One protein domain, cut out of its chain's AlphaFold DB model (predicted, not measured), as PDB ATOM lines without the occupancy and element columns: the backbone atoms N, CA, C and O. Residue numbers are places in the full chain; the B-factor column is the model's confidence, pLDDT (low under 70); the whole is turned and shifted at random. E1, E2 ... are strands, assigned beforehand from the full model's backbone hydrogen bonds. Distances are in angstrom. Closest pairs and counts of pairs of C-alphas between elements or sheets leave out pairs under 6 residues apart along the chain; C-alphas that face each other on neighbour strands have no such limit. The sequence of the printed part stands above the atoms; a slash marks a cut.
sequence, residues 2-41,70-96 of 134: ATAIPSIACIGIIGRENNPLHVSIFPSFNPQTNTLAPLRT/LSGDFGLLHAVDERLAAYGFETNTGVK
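AT A GLANCE: This is residues 2 to 41 and 70 to 96 of the 134 residues of an uncharacterized protein of Verticillium alfalfae (strain VaMs.102 / ATCC MYA-4576 / FGSC 10136) (UniProt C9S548). Three separate two-stranded hairpins make a loose, elongated model: the long hairpins E1-E2 and E5-E6 lie beside each other with a gap between E1 and E6, and the small hairpin E3-E4 continues E2 at one end. The printed part has 67 residues, with six named strands in the order E1 to E6, no named helix, and an all-strand class. Its three sheets, E1-E2, E3-E4 and E5-E6, are antiparallel. The radius of gyration of the C-alphas is 14.2 A, and the spans are 41 by 21 by 16 A.

HOW THE PARTS SIT: E1, residues 4 to 14, and E2, residues 20 to 25, form an antiparallel hairpin at 159 degrees, with N 13 and O 22 within hydrogen-bond range at 2.8 A. E2 runs on into E3, residues 28 to 30, across a break of 2 residues, at 40 degrees. E3 forms an antiparallel hairpin with E4, residues 35 to 37, at 132 degrees; N 30 and O 35 are 3.1 A apart. The closest C-alphas of E1 and E3 are those of Ala 9 and Ser 28, 5.7 A apart. E5, residues 72 to 79, and E6, residues 84 to 90, form an antiparallel hairpin at 159 degrees, with N 74 and O 88 at 2.9 A. E1 and E6 are near each other, with 16 pairs of C-alphas within 10 A. E1 and E5 are apart.

IN THESE COORDINATES: E1 is 29.3 A long, from C-alpha 4 at (-14.893, 39.713, -9.951); E2 is 13.3 A. E3 and E4 have three residues each. E5 is 18.9 A, and E6, 19.8 A, ends at C-alpha 90 at (0.653, 17.197, -1.015).

THE WHOLE: The two C-alphas farthest apart, those of Ala 2 and Glu 17, are 42.6 A apart. Residues 42 to 69 are not printed, and C-alphas 41 and 70 are 31.9 A apart across the cut. The links that are printed whole are tight. Mean pLDDT of the printed part is 74.3; residues 2 to 4, 28 to 40 and 70 to 82 are under 70.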
ATOM      1  N   ALA A   2     -20.411  42.640 -13.344       47.44
ATOM      2  CA  ALA A   2     -19.159  42.906 -12.633       47.44
ATOM      3  C   ALA A   2     -18.266  41.660 -12.701       47.44
ATOM      4  O   ALA A   2     -18.617  40.614 -12.161       47.44
ATOM      5  N   THR A   3     -17.139  41.756 -13.400       53.47
ATOM      6  CA  THR A   3     -16.119  40.706 -13.434       53.47
ATOM      7  C   THR A   3     -15.354  40.755 -12.113       53.47
ATOM      8  O   THR A   3     -14.500  41.622 -11.928       53.47
ATOM      9  N   ALA A   4     -15.693  39.887 -11.161       60.62
ATOM     10  CA  ALA A   4     -14.893  39.713  -9.951       60.62
ATOM     11  C   ALA A   4     -13.666  38.861 -10.297       60.62
ATOM     12  O   ALA A   4     -13.814  37.763 -10.836       60.62
ATOM     13  N   ILE A   5     -12.461  39.366 -10.023       74.50
ATOM     14  CA  ILE A   5     -11.241  38.568 -10.183       74.50
ATOM     15  C   ILE A   5     -11.044  37.759  -8.900       74.50
ATOM     16  O   ILE A   5     -10.939  38.374  -7.830       74.50
ATOM     17  N   PRO A   6     -10.940  36.420  -8.976       79.75
ATOM     18  CA  PRO A   6     -10.622  35.611  -7.809       79.75
ATOM     19  C   PRO A   6      -9.260  36.021  -7.237       79.75
ATOM     20  O   PRO A   6      -8.291  36.229  -7.968       79.75
ATOM     21  N   SER A   7      -9.180  36.157  -5.917       80.81
ATOM     22  CA  SER A   7      -7.966  36.593  -5.222       80.81
ATOM     23  C   SER A   7      -7.559  35.604  -4.145       80.81
ATOM     24  O   SER A   7      -8.411  35.015  -3.492       80.81
ATOM     25  N   ILE A   8      -6.258  35.456  -3.915       83.62
ATOM     26  CA  ILE A   8      -5.745  34.617  -2.830       83.62
ATOM     27  C   ILE A   8      -6.024  35.319  -1.496       83.62
ATOM     28  O   ILE A   8      -5.672  36.484  -1.330       83.62
ATOM     29  N   ALA A   9      -6.663  34.613  -0.565       83.69
ATOM     30  CA  ALA A   9      -6.972  35.103   0.777       83.69
ATOM     31  C   ALA A   9      -5.940  34.626   1.810       83.69
ATOM     32  O   ALA A   9      -5.569  35.373   2.713       83.69
ATOM     33  N   CYS A  10      -5.454  33.390   1.681       85.50
ATOM     34  CA  CYS A  10      -4.471  32.818   2.597       85.50
ATOM     35  C   CYS A  10      -3.669  31.712   1.906       85.50
ATOM     36  O   CYS A  10      -4.228  30.941   1.124       85.50
ATOM     37  N   ILE A  11      -2.378  31.623   2.214       90.00
ATOM     38  CA  ILE A  11      -1.525  30.489   1.863       90.00
ATOM     39  C   ILE A  11      -0.966  29.900   3.154       90.00
ATOM     40  O   ILE A  11      -0.313  30.596   3.933       90.00
ATOM     41  N   GLY A  12      -1.214  28.609   3.360       90.56
ATOM     42  CA  GLY A  12      -0.666  27.818   4.452       90.56
ATOM     43  C   GLY A  12       0.280  26.746   3.923       90.56
ATOM     44  O   GLY A  12      -0.082  25.979   3.036       90.56
ATOM     45  N   ILE A  13       1.484  26.677   4.477       91.75
ATOM     46  CA  ILE A  13       2.428  25.579   4.274       91.75
ATOM     47  C   ILE A  13       2.490  24.806   5.581       91.75
ATOM     48  O   ILE A  13       2.822  25.364   6.629       91.75
ATOM     49  N   ILE A  14       2.166  23.523   5.512       92.00
ATOM     50  CA  ILE A  14       2.092  22.629   6.660       92.00
ATOM     51  C   ILE A  14       3.098  21.502   6.438       92.00
ATOM     52  O   ILE A  14       3.176  20.915   5.359       92.00
ATOM     53  N   GLY A  15       3.916  21.233   7.448       90.62
ATOM     54  CA  GLY A  15       4.903  20.168   7.415       90.62
ATOM     55  C   GLY A  15       4.269  18.786   7.534       90.62
ATOM     56  O   GLY A  15       3.079  18.634   7.816       90.62
ATOM     57  N   ARG A  16       5.107  17.765   7.359       88.56
ATOM     58  CA  ARG A  16       4.711  16.355   7.443       88.56
ATOM     59  C   ARG A  16       4.065  15.986   8.778       88.56
ATOM     60  O   ARG A  16       3.096  15.238   8.798       88.56
ATOM     61  N   GLU A  17       4.557  16.566   9.870       88.56
ATOM     62  CA  GLU A  17       4.053  16.336  11.230       88.56
ATOM     63  C   GLU A  17       2.872  17.256  11.584       88.56
ATOM     64  O   GLU A  17       2.630  17.553  12.750       88.56
ATOM     65  N   ASN A  18       2.145  17.757  10.576       86.88
ATOM     66  CA  ASN A  18       1.010  18.672  10.733       86.88
ATOM     67  C   ASN A  18       1.357  19.991  11.451       86.88
ATOM     68  O   ASN A  18       0.480  20.686  11.965       86.88
ATOM     69  N   ASN A  19       2.637  20.369  11.467       90.31
ATOM     70  CA  ASN A  19       3.102  21.623  12.037       90.31
ATOM     71  C   ASN A  19       3.007  22.755  10.995       90.31
ATOM     72  O   ASN A  19       3.487  22.586   9.871       90.31
ATOM     73  N   PRO A  20       2.428  23.922  11.322       88.25
ATOM     74  CA  PRO A  20       2.401  25.047  10.396       88.25
ATOM     75  C   PRO A  20       3.829  25.573  10.195       88.25
ATOM     76  O   PRO A  20       4.454  26.074  11.126       88.25
ATOM     77  N   LEU A  21       4.355  25.445   8.976       88.69
ATOM     78  CA  LEU A  21       5.670  25.966   8.593       88.69
ATOM     79  C   LEU A  21       5.582  27.439   8.195       88.69
ATOM     80  O   LEU A  21       6.485  28.220   8.484       88.69
ATOM     81  N   HIS A  22       4.496  27.821   7.524       88.81
ATOM     82  CA  HIS A  22       4.277  29.195   7.097       88.81
ATOM     83  C   HIS A  22       2.788  29.475   6.897       88.81
ATOM     84  O   HIS A  22       2.085  28.667   6.299       88.81
ATOM     85  N   VAL A  23       2.311  30.634   7.350       88.62
ATOM     86  CA  VAL A  23       0.958  31.119   7.059       88.62
ATOM     87  C   VAL A  23       1.069  32.572   6.630       88.62
ATOM     88  O   VAL A  23       1.513  33.418   7.404       88.62
ATOM     89  N   SER A  24       0.672  32.860   5.395       86.56
ATOM     90  CA  SER A  24       0.573  34.220   4.873       86.56
ATOM     91  C   SER A  24      -0.880  34.541   4.568       86.56
ATOM     92  O   SER A  24      -1.566  33.819   3.847       86.56
ATOM     93  N   ILE A  25      -1.361  35.632   5.156       85.44
ATOM     94  CA  ILE A  25      -2.726  36.113   4.971       85.44
ATOM     95  C   ILE A  25      -2.646  37.338   4.078       85.44
ATOM     96  O   ILE A  25      -1.903  38.279   4.364       85.44
ATOM     97  N   PHE A  26      -3.425  37.325   3.006       81.69
ATOM     98  CA  PHE A  26      -3.486  38.420   2.058       81.69
ATOM     99  C   PHE A  26      -4.800  39.182   2.251       81.69
ATOM    100  O   PHE A  26      -5.866  38.566   2.370       81.69
ATOM    101  N   PRO A  27      -4.759  40.524   2.297       70.94
ATOM    102  CA  PRO A  27      -5.971  41.317   2.396       70.94
ATOM    103  C   PRO A  27      -6.824  41.090   1.146       70.94
ATOM    104  O   PRO A  27      -6.372  41.289   0.015       70.94
ATOM    105  N   SER A  28      -8.060  40.656   1.361       61.94
ATOM    106  CA  SER A  28      -9.039  40.401   0.304       61.94
ATOM    107  C   SER A  28      -9.982  41.592   0.192       61.94
ATOM    108  O   SER A  28     -10.168  42.367   1.131       61.94
ATOM    109  N   PHE A  29     -10.552  41.779  -0.990       60.72
ATOM    110  CA  PHE A  29     -11.464  42.884  -1.241       60.72
ATOM    111  C   PHE A  29     -12.846  42.570  -0.657       60.72
ATOM    112  O   PHE A  29     -13.472  41.566  -1.009       60.72
ATOM    113  N   ASN A  30     -13.338  43.427   0.242       59.06
ATOM    114  CA  ASN A  30     -14.697  43.314   0.753       59.06
ATOM    115  C   ASN A  30     -15.654  44.199  -0.076       59.06
ATOM    116  O   ASN A  30     -15.613  45.423   0.057       59.06
ATOM    117  N   PRO A  31     -16.561  43.613  -0.886       55.31
ATOM    118  CA  PRO A  31     -17.477  44.372  -1.737       55.31
ATOM    119  C   PRO A  31     -18.559  45.136  -0.957       55.31
ATOM    120  O   PRO A  31     -19.242  45.961  -1.550       55.31
ATOM    121  N   GLN A  32     -18.749  44.870   0.343       56.47
ATOM    122  CA  GLN A  32     -19.738  45.584   1.161       56.47
ATOM    123  C   GLN A  32     -19.186  46.864   1.792       56.47
ATOM    124  O   GLN A  32     -19.940  47.802   2.024       56.47
ATOM    125  N   THR A  33     -17.881  46.915   2.063       58.09
ATOM    126  CA  THR A  33     -17.234  48.052   2.737       58.09
ATOM    127  C   THR A  33     -16.220  48.780   1.858       58.09
ATOM    128  O   THR A  33     -15.685  49.794   2.287       58.09
ATOM    129  N   ASN A  34     -15.956  48.288   0.637       56.59
ATOM    130  CA  ASN A  34     -14.952  48.813  -0.297       56.59
ATOM    131  C   ASN A  34     -13.560  48.996   0.347       56.59
ATOM    132  O   ASN A  34     -12.826  49.937   0.054       56.59
ATOM    133  N   THR A  35     -13.211  48.102   1.274       59.44
ATOM    134  CA  THR A  35     -11.941  48.120   2.007       59.44
ATOM    135  C   THR A  35     -11.170  46.824   1.784       59.44
ATOM    136  O   THR A  35     -11.748  45.739   1.665       59.44
ATOM    137  N   LEU A  36      -9.839  46.942   1.733       58.16
ATOM    138  CA  LEU A  36      -8.923  45.807   1.819       58.16
ATOM    139  C   LEU A  36      -8.742  45.466   3.296       58.16
ATOM    140  O   LEU A  36      -7.894  46.037   3.978       58.16
ATOM    141  N   ALA A  37      -9.567  44.554   3.792       60.31
ATOM    142  CA  ALA A  37      -9.451  44.023   5.141       60.31
ATOM    143  C   ALA A  37      -9.266  42.503   5.068       60.31
ATOM    144  O   ALA A  37      -9.805  41.860   4.162       60.31
ATOM    145  N   PRO A  38      -8.519  41.892   6.001       61.19
ATOM    146  CA  PRO A  38      -8.537  40.446   6.153       61.19
ATOM    147  C   PRO A  38      -9.988  39.991   6.346       61.19
ATOM    148  O   PRO A  38     -10.647  40.428   7.288       61.19
ATOM    149  N   LEU A  39     -10.499  39.130   5.456       61.12
ATOM    150  CA  LEU A  39     -11.880  38.625   5.538       61.12
ATOM    151  C   LEU A  39     -12.170  37.924   6.870       61.12
ATOM    152  O   LEU A  39     -13.321  37.842   7.292       61.12
ATOM    153  N   ARG A  40     -11.126  37.378   7.498       68.62
ATOM    154  CA  ARG A  40     -11.183  36.614   8.740       68.62
ATOM    155  C   ARG A  40      -9.970  36.925   9.607       68.62
ATOM    156  O   ARG A  40      -8.939  37.394   9.120       68.62
ATOM    157  N   THR A  41     -10.096  36.658  10.904       78.88
ATOM    158  CA  THR A  41      -8.971  36.797  11.834       78.88
ATOM    159  C   THR A  41      -7.904  35.734  11.538       78.88
ATOM    160  O   THR A  41      -8.226  34.666  11.009       78.88
ATOM    161  N   LEU A  70       1.198   8.825  -3.149       57.94
ATOM    162  CA  LEU A  70       0.828   9.880  -2.186       57.94
ATOM    163  C   LEU A  70       1.137  11.317  -2.647       57.94
ATOM    164  O   LEU A  70       0.756  12.271  -1.980       57.94
ATOM    165  N   SER A  71       1.846  11.486  -3.768       57.75
ATOM    166  CA  SER A  71       2.121  12.800  -4.348       57.75
ATOM    167  C   SER A  71       1.005  13.134  -5.328       57.75
ATOM    168  O   SER A  71       0.947  12.560  -6.416       57.75
ATOM    169  N   GLY A  72       0.131  14.062  -4.959       65.06
ATOM    170  CA  GLY A  72      -1.032  14.379  -5.773       65.06
ATOM    171  C   GLY A  72      -1.602  15.755  -5.481       65.06
ATOM    172  O   GLY A  72      -1.526  16.268  -4.364       65.06
ATOM    173  N   ASP A  73      -2.187  16.346  -6.517       64.56
ATOM    174  CA  ASP A  73      -3.085  17.481  -6.366       64.56
ATOM    175  C   ASP A  73      -4.392  16.966  -5.754       64.56
ATOM    176  O   ASP A  73      -5.074  16.119  -6.332       64.56
ATOM    177  N   PHE A  74      -4.725  17.443  -4.556       64.44
ATOM    178  CA  PHE A  74      -5.993  17.119  -3.912       64.44
ATOM    179  C   PHE A  74      -7.116  17.997  -4.492       64.44
ATOM    180  O   PHE A  74      -8.286  17.771  -4.194       64.44
ATOM    181  N   GLY A  75      -6.818  18.970  -5.358       65.06
ATOM    182  CA  GLY A  75      -7.816  19.829  -5.981       65.06
ATOM    183  C   GLY A  75      -8.611  20.612  -4.933       65.06
ATOM    184  O   GLY A  75      -8.056  21.068  -3.932       65.06
ATOM    185  N   LEU A  76      -9.923  20.764  -5.147       63.78
ATOM    186  CA  LEU A  76     -10.828  21.383  -4.172       63.78
ATOM    187  C   LEU A  76     -10.926  20.501  -2.916       63.78
ATOM    188  O   LEU A  76     -11.578  19.449  -2.905       63.78
ATOM    189  N   LEU A  77     -10.259  20.930  -1.846       60.97
ATOM    190  CA  LEU A  77     -10.300  20.278  -0.539       60.97
ATOM    191  C   LEU A  77     -11.654  20.509   0.126       60.97
ATOM    192  O   LEU A  77     -12.291  19.572   0.601       60.97
ATOM    193  N   HIS A  78     -12.077  21.775   0.162       62.56
ATOM    194  CA  HIS A  78     -13.261  22.204   0.889       62.56
ATOM    195  C   HIS A  78     -13.754  23.558   0.354       62.56
ATOM    196  O   HIS A  78     -12.981  24.519   0.269       62.56
ATOM    197  N   ALA A  79     -15.038  23.643   0.000       61.16
ATOM    198  CA  ALA A  79     -15.724  24.923  -0.149       61.16
ATOM    199  C   ALA A  79     -16.036  25.421   1.266       61.16
ATOM    200  O   ALA A  79     -17.044  25.052   1.858       61.16
ATOM    201  N   VAL A  80     -15.095  26.175   1.833       61.94
ATOM    202  CA  VAL A  80     -15.149  26.671   3.216       61.94
ATOM    203  C   VAL A  80     -16.353  27.589   3.432       61.94
ATOM    204  O   VAL A  80     -16.899  27.665   4.530       61.94
ATOM    205  N   ASP A  81     -16.712  28.346   2.400       65.19
ATOM    206  CA  ASP A  81     -17.801  29.316   2.400       65.19
ATOM    207  C   ASP A  81     -18.276  29.519   0.952       65.19
ATOM    208  O   ASP A  81     -17.572  29.135   0.016       65.19
ATOM    209  N   GLU A  82     -19.391  30.217   0.734       64.69
ATOM    210  CA  GLU A  82     -19.897  30.578  -0.609       64.69
ATOM    211  C   GLU A  82     -18.873  31.363  -1.451       64.69
ATOM    212  O   GLU A  82     -18.977  31.462  -2.674       64.69
ATOM    213  N   ARG A  83     -17.874  31.947  -0.783       71.19
ATOM    214  CA  ARG A  83     -16.828  32.777  -1.379       71.19
ATOM    215  C   ARG A  83     -15.445  32.143  -1.362       71.19
ATOM    216  O   ARG A  83     -14.601  32.568  -2.141       71.19
ATOM    217  N   LEU A  84     -15.188  31.190  -0.466       73.31
ATOM    218  CA  LEU A  84     -13.841  30.697  -0.173       73.31
ATOM    219  C   LEU A  84     -13.685  29.251  -0.638       73.31
ATOM    220  O   LEU A  84     -14.307  28.340  -0.094       73.31
ATOM    221  N   ALA A  85     -12.797  29.047  -1.605       81.81
ATOM    222  CA  ALA A  85     -12.390  27.731  -2.072       81.81
ATOM    223  C   ALA A  85     -10.979  27.414  -1.565       81.81
ATOM    224  O   ALA A  85     -10.051  28.191  -1.790       81.81
ATOM    225  N   ALA A  86     -10.811  26.282  -0.880       84.81
ATOM    226  CA  ALA A  86      -9.503  25.792  -0.461       84.81
ATOM    227  C   ALA A  86      -8.984  24.743  -1.451       84.81
ATOM    228  O   ALA A  86      -9.649  23.737  -1.708       84.81
ATOM    229  N   TYR A  87      -7.780  24.975  -1.963       85.69
ATOM    230  CA  TYR A  87      -7.033  24.057  -2.812       85.69
ATOM    231  C   TYR A  87      -5.861  23.470  -2.046       85.69
ATOM    232  O   TYR A  87      -5.226  24.167  -1.254       85.69
ATOM    233  N   GLY A  88      -5.591  22.190  -2.276       87.12
ATOM    234  CA  GLY A  88      -4.596  21.435  -1.532       87.12
ATOM    235  C   GLY A  88      -3.659  20.660  -2.420       87.12
ATOM    236  O   GLY A  88      -4.109  19.941  -3.303       87.12
ATOM    237  N   PHE A  89      -2.371  20.730  -2.122       85.94
ATOM    238  CA  PHE A  89      -1.356  19.928  -2.778       85.94
ATOM    239  C   PHE A  89      -0.480  19.245  -1.734       85.94
ATOM    240  O   PHE A  89       0.066  19.917  -0.859       85.94
ATOM    241  N   GLU A  90      -0.319  17.926  -1.830       86.56
ATOM    242  CA  GLU A  90       0.653  17.197  -1.015       86.56
ATOM    243  C   GLU A  90       1.840  16.790  -1.878       86.56
ATOM    244  O   GLU A  90       1.717  16.155  -2.928       86.56
ATOM    245  N   THR A  91       3.016  17.186  -1.417       84.62
ATOM    246  CA  THR A  91       4.284  16.801  -2.027       84.62
ATOM    247  C   THR A  91       4.689  15.398  -1.579       84.62
ATOM    248  O   THR A  91       4.339  14.933  -0.497       84.62
ATOM    249  N   ASN A  92       5.540  14.752  -2.368       82.75
ATOM    250  CA  ASN A  92       6.198  13.492  -2.016       82.75
ATOM    251  C   ASN A  92       6.974  13.517  -0.680       82.75
ATOM    252  O   ASN A  92       7.225  12.461  -0.104       82.75
ATOM    253  N   THR A  93       7.370  14.693  -0.183       83.19
ATOM    254  CA  THR A  93       8.059  14.849   1.109       83.19
ATOM    255  C   THR A  93       7.100  14.897   2.304       83.19
ATOM    256  O   THR A  93       7.552  14.928   3.450       83.19
ATOM    257  N   GLY A  94       5.783  14.880   2.060       82.25
ATOM    258  CA  GLY A  94       4.741  15.014   3.079       82.25
ATOM    259  C   GLY A  94       4.443  16.466   3.462       82.25
ATOM    260  O   GLY A  94       3.713  16.706   4.419       82.25
ATOM    261  N   VAL A  95       5.003  17.451   2.748       88.44
ATOM    262  CA  VAL A  95       4.628  18.863   2.924       88.44
ATOM    263  C   VAL A  95       3.308  19.115   2.204       88.44
ATOM    264  O   VAL A  95       3.177  18.810   1.013       88.44
ATOM    265  N   LYS A  96       2.358  19.707   2.925       88.69
ATOM    266  CA  LYS A  96       1.013  20.044   2.460       88.69
ATOM    267  C   LYS A  96       0.941  21.545   2.215       88.69
ATOM    268  O   LYS A  96       1.198  22.351   3.110       88.69
TER     269      LYS A  96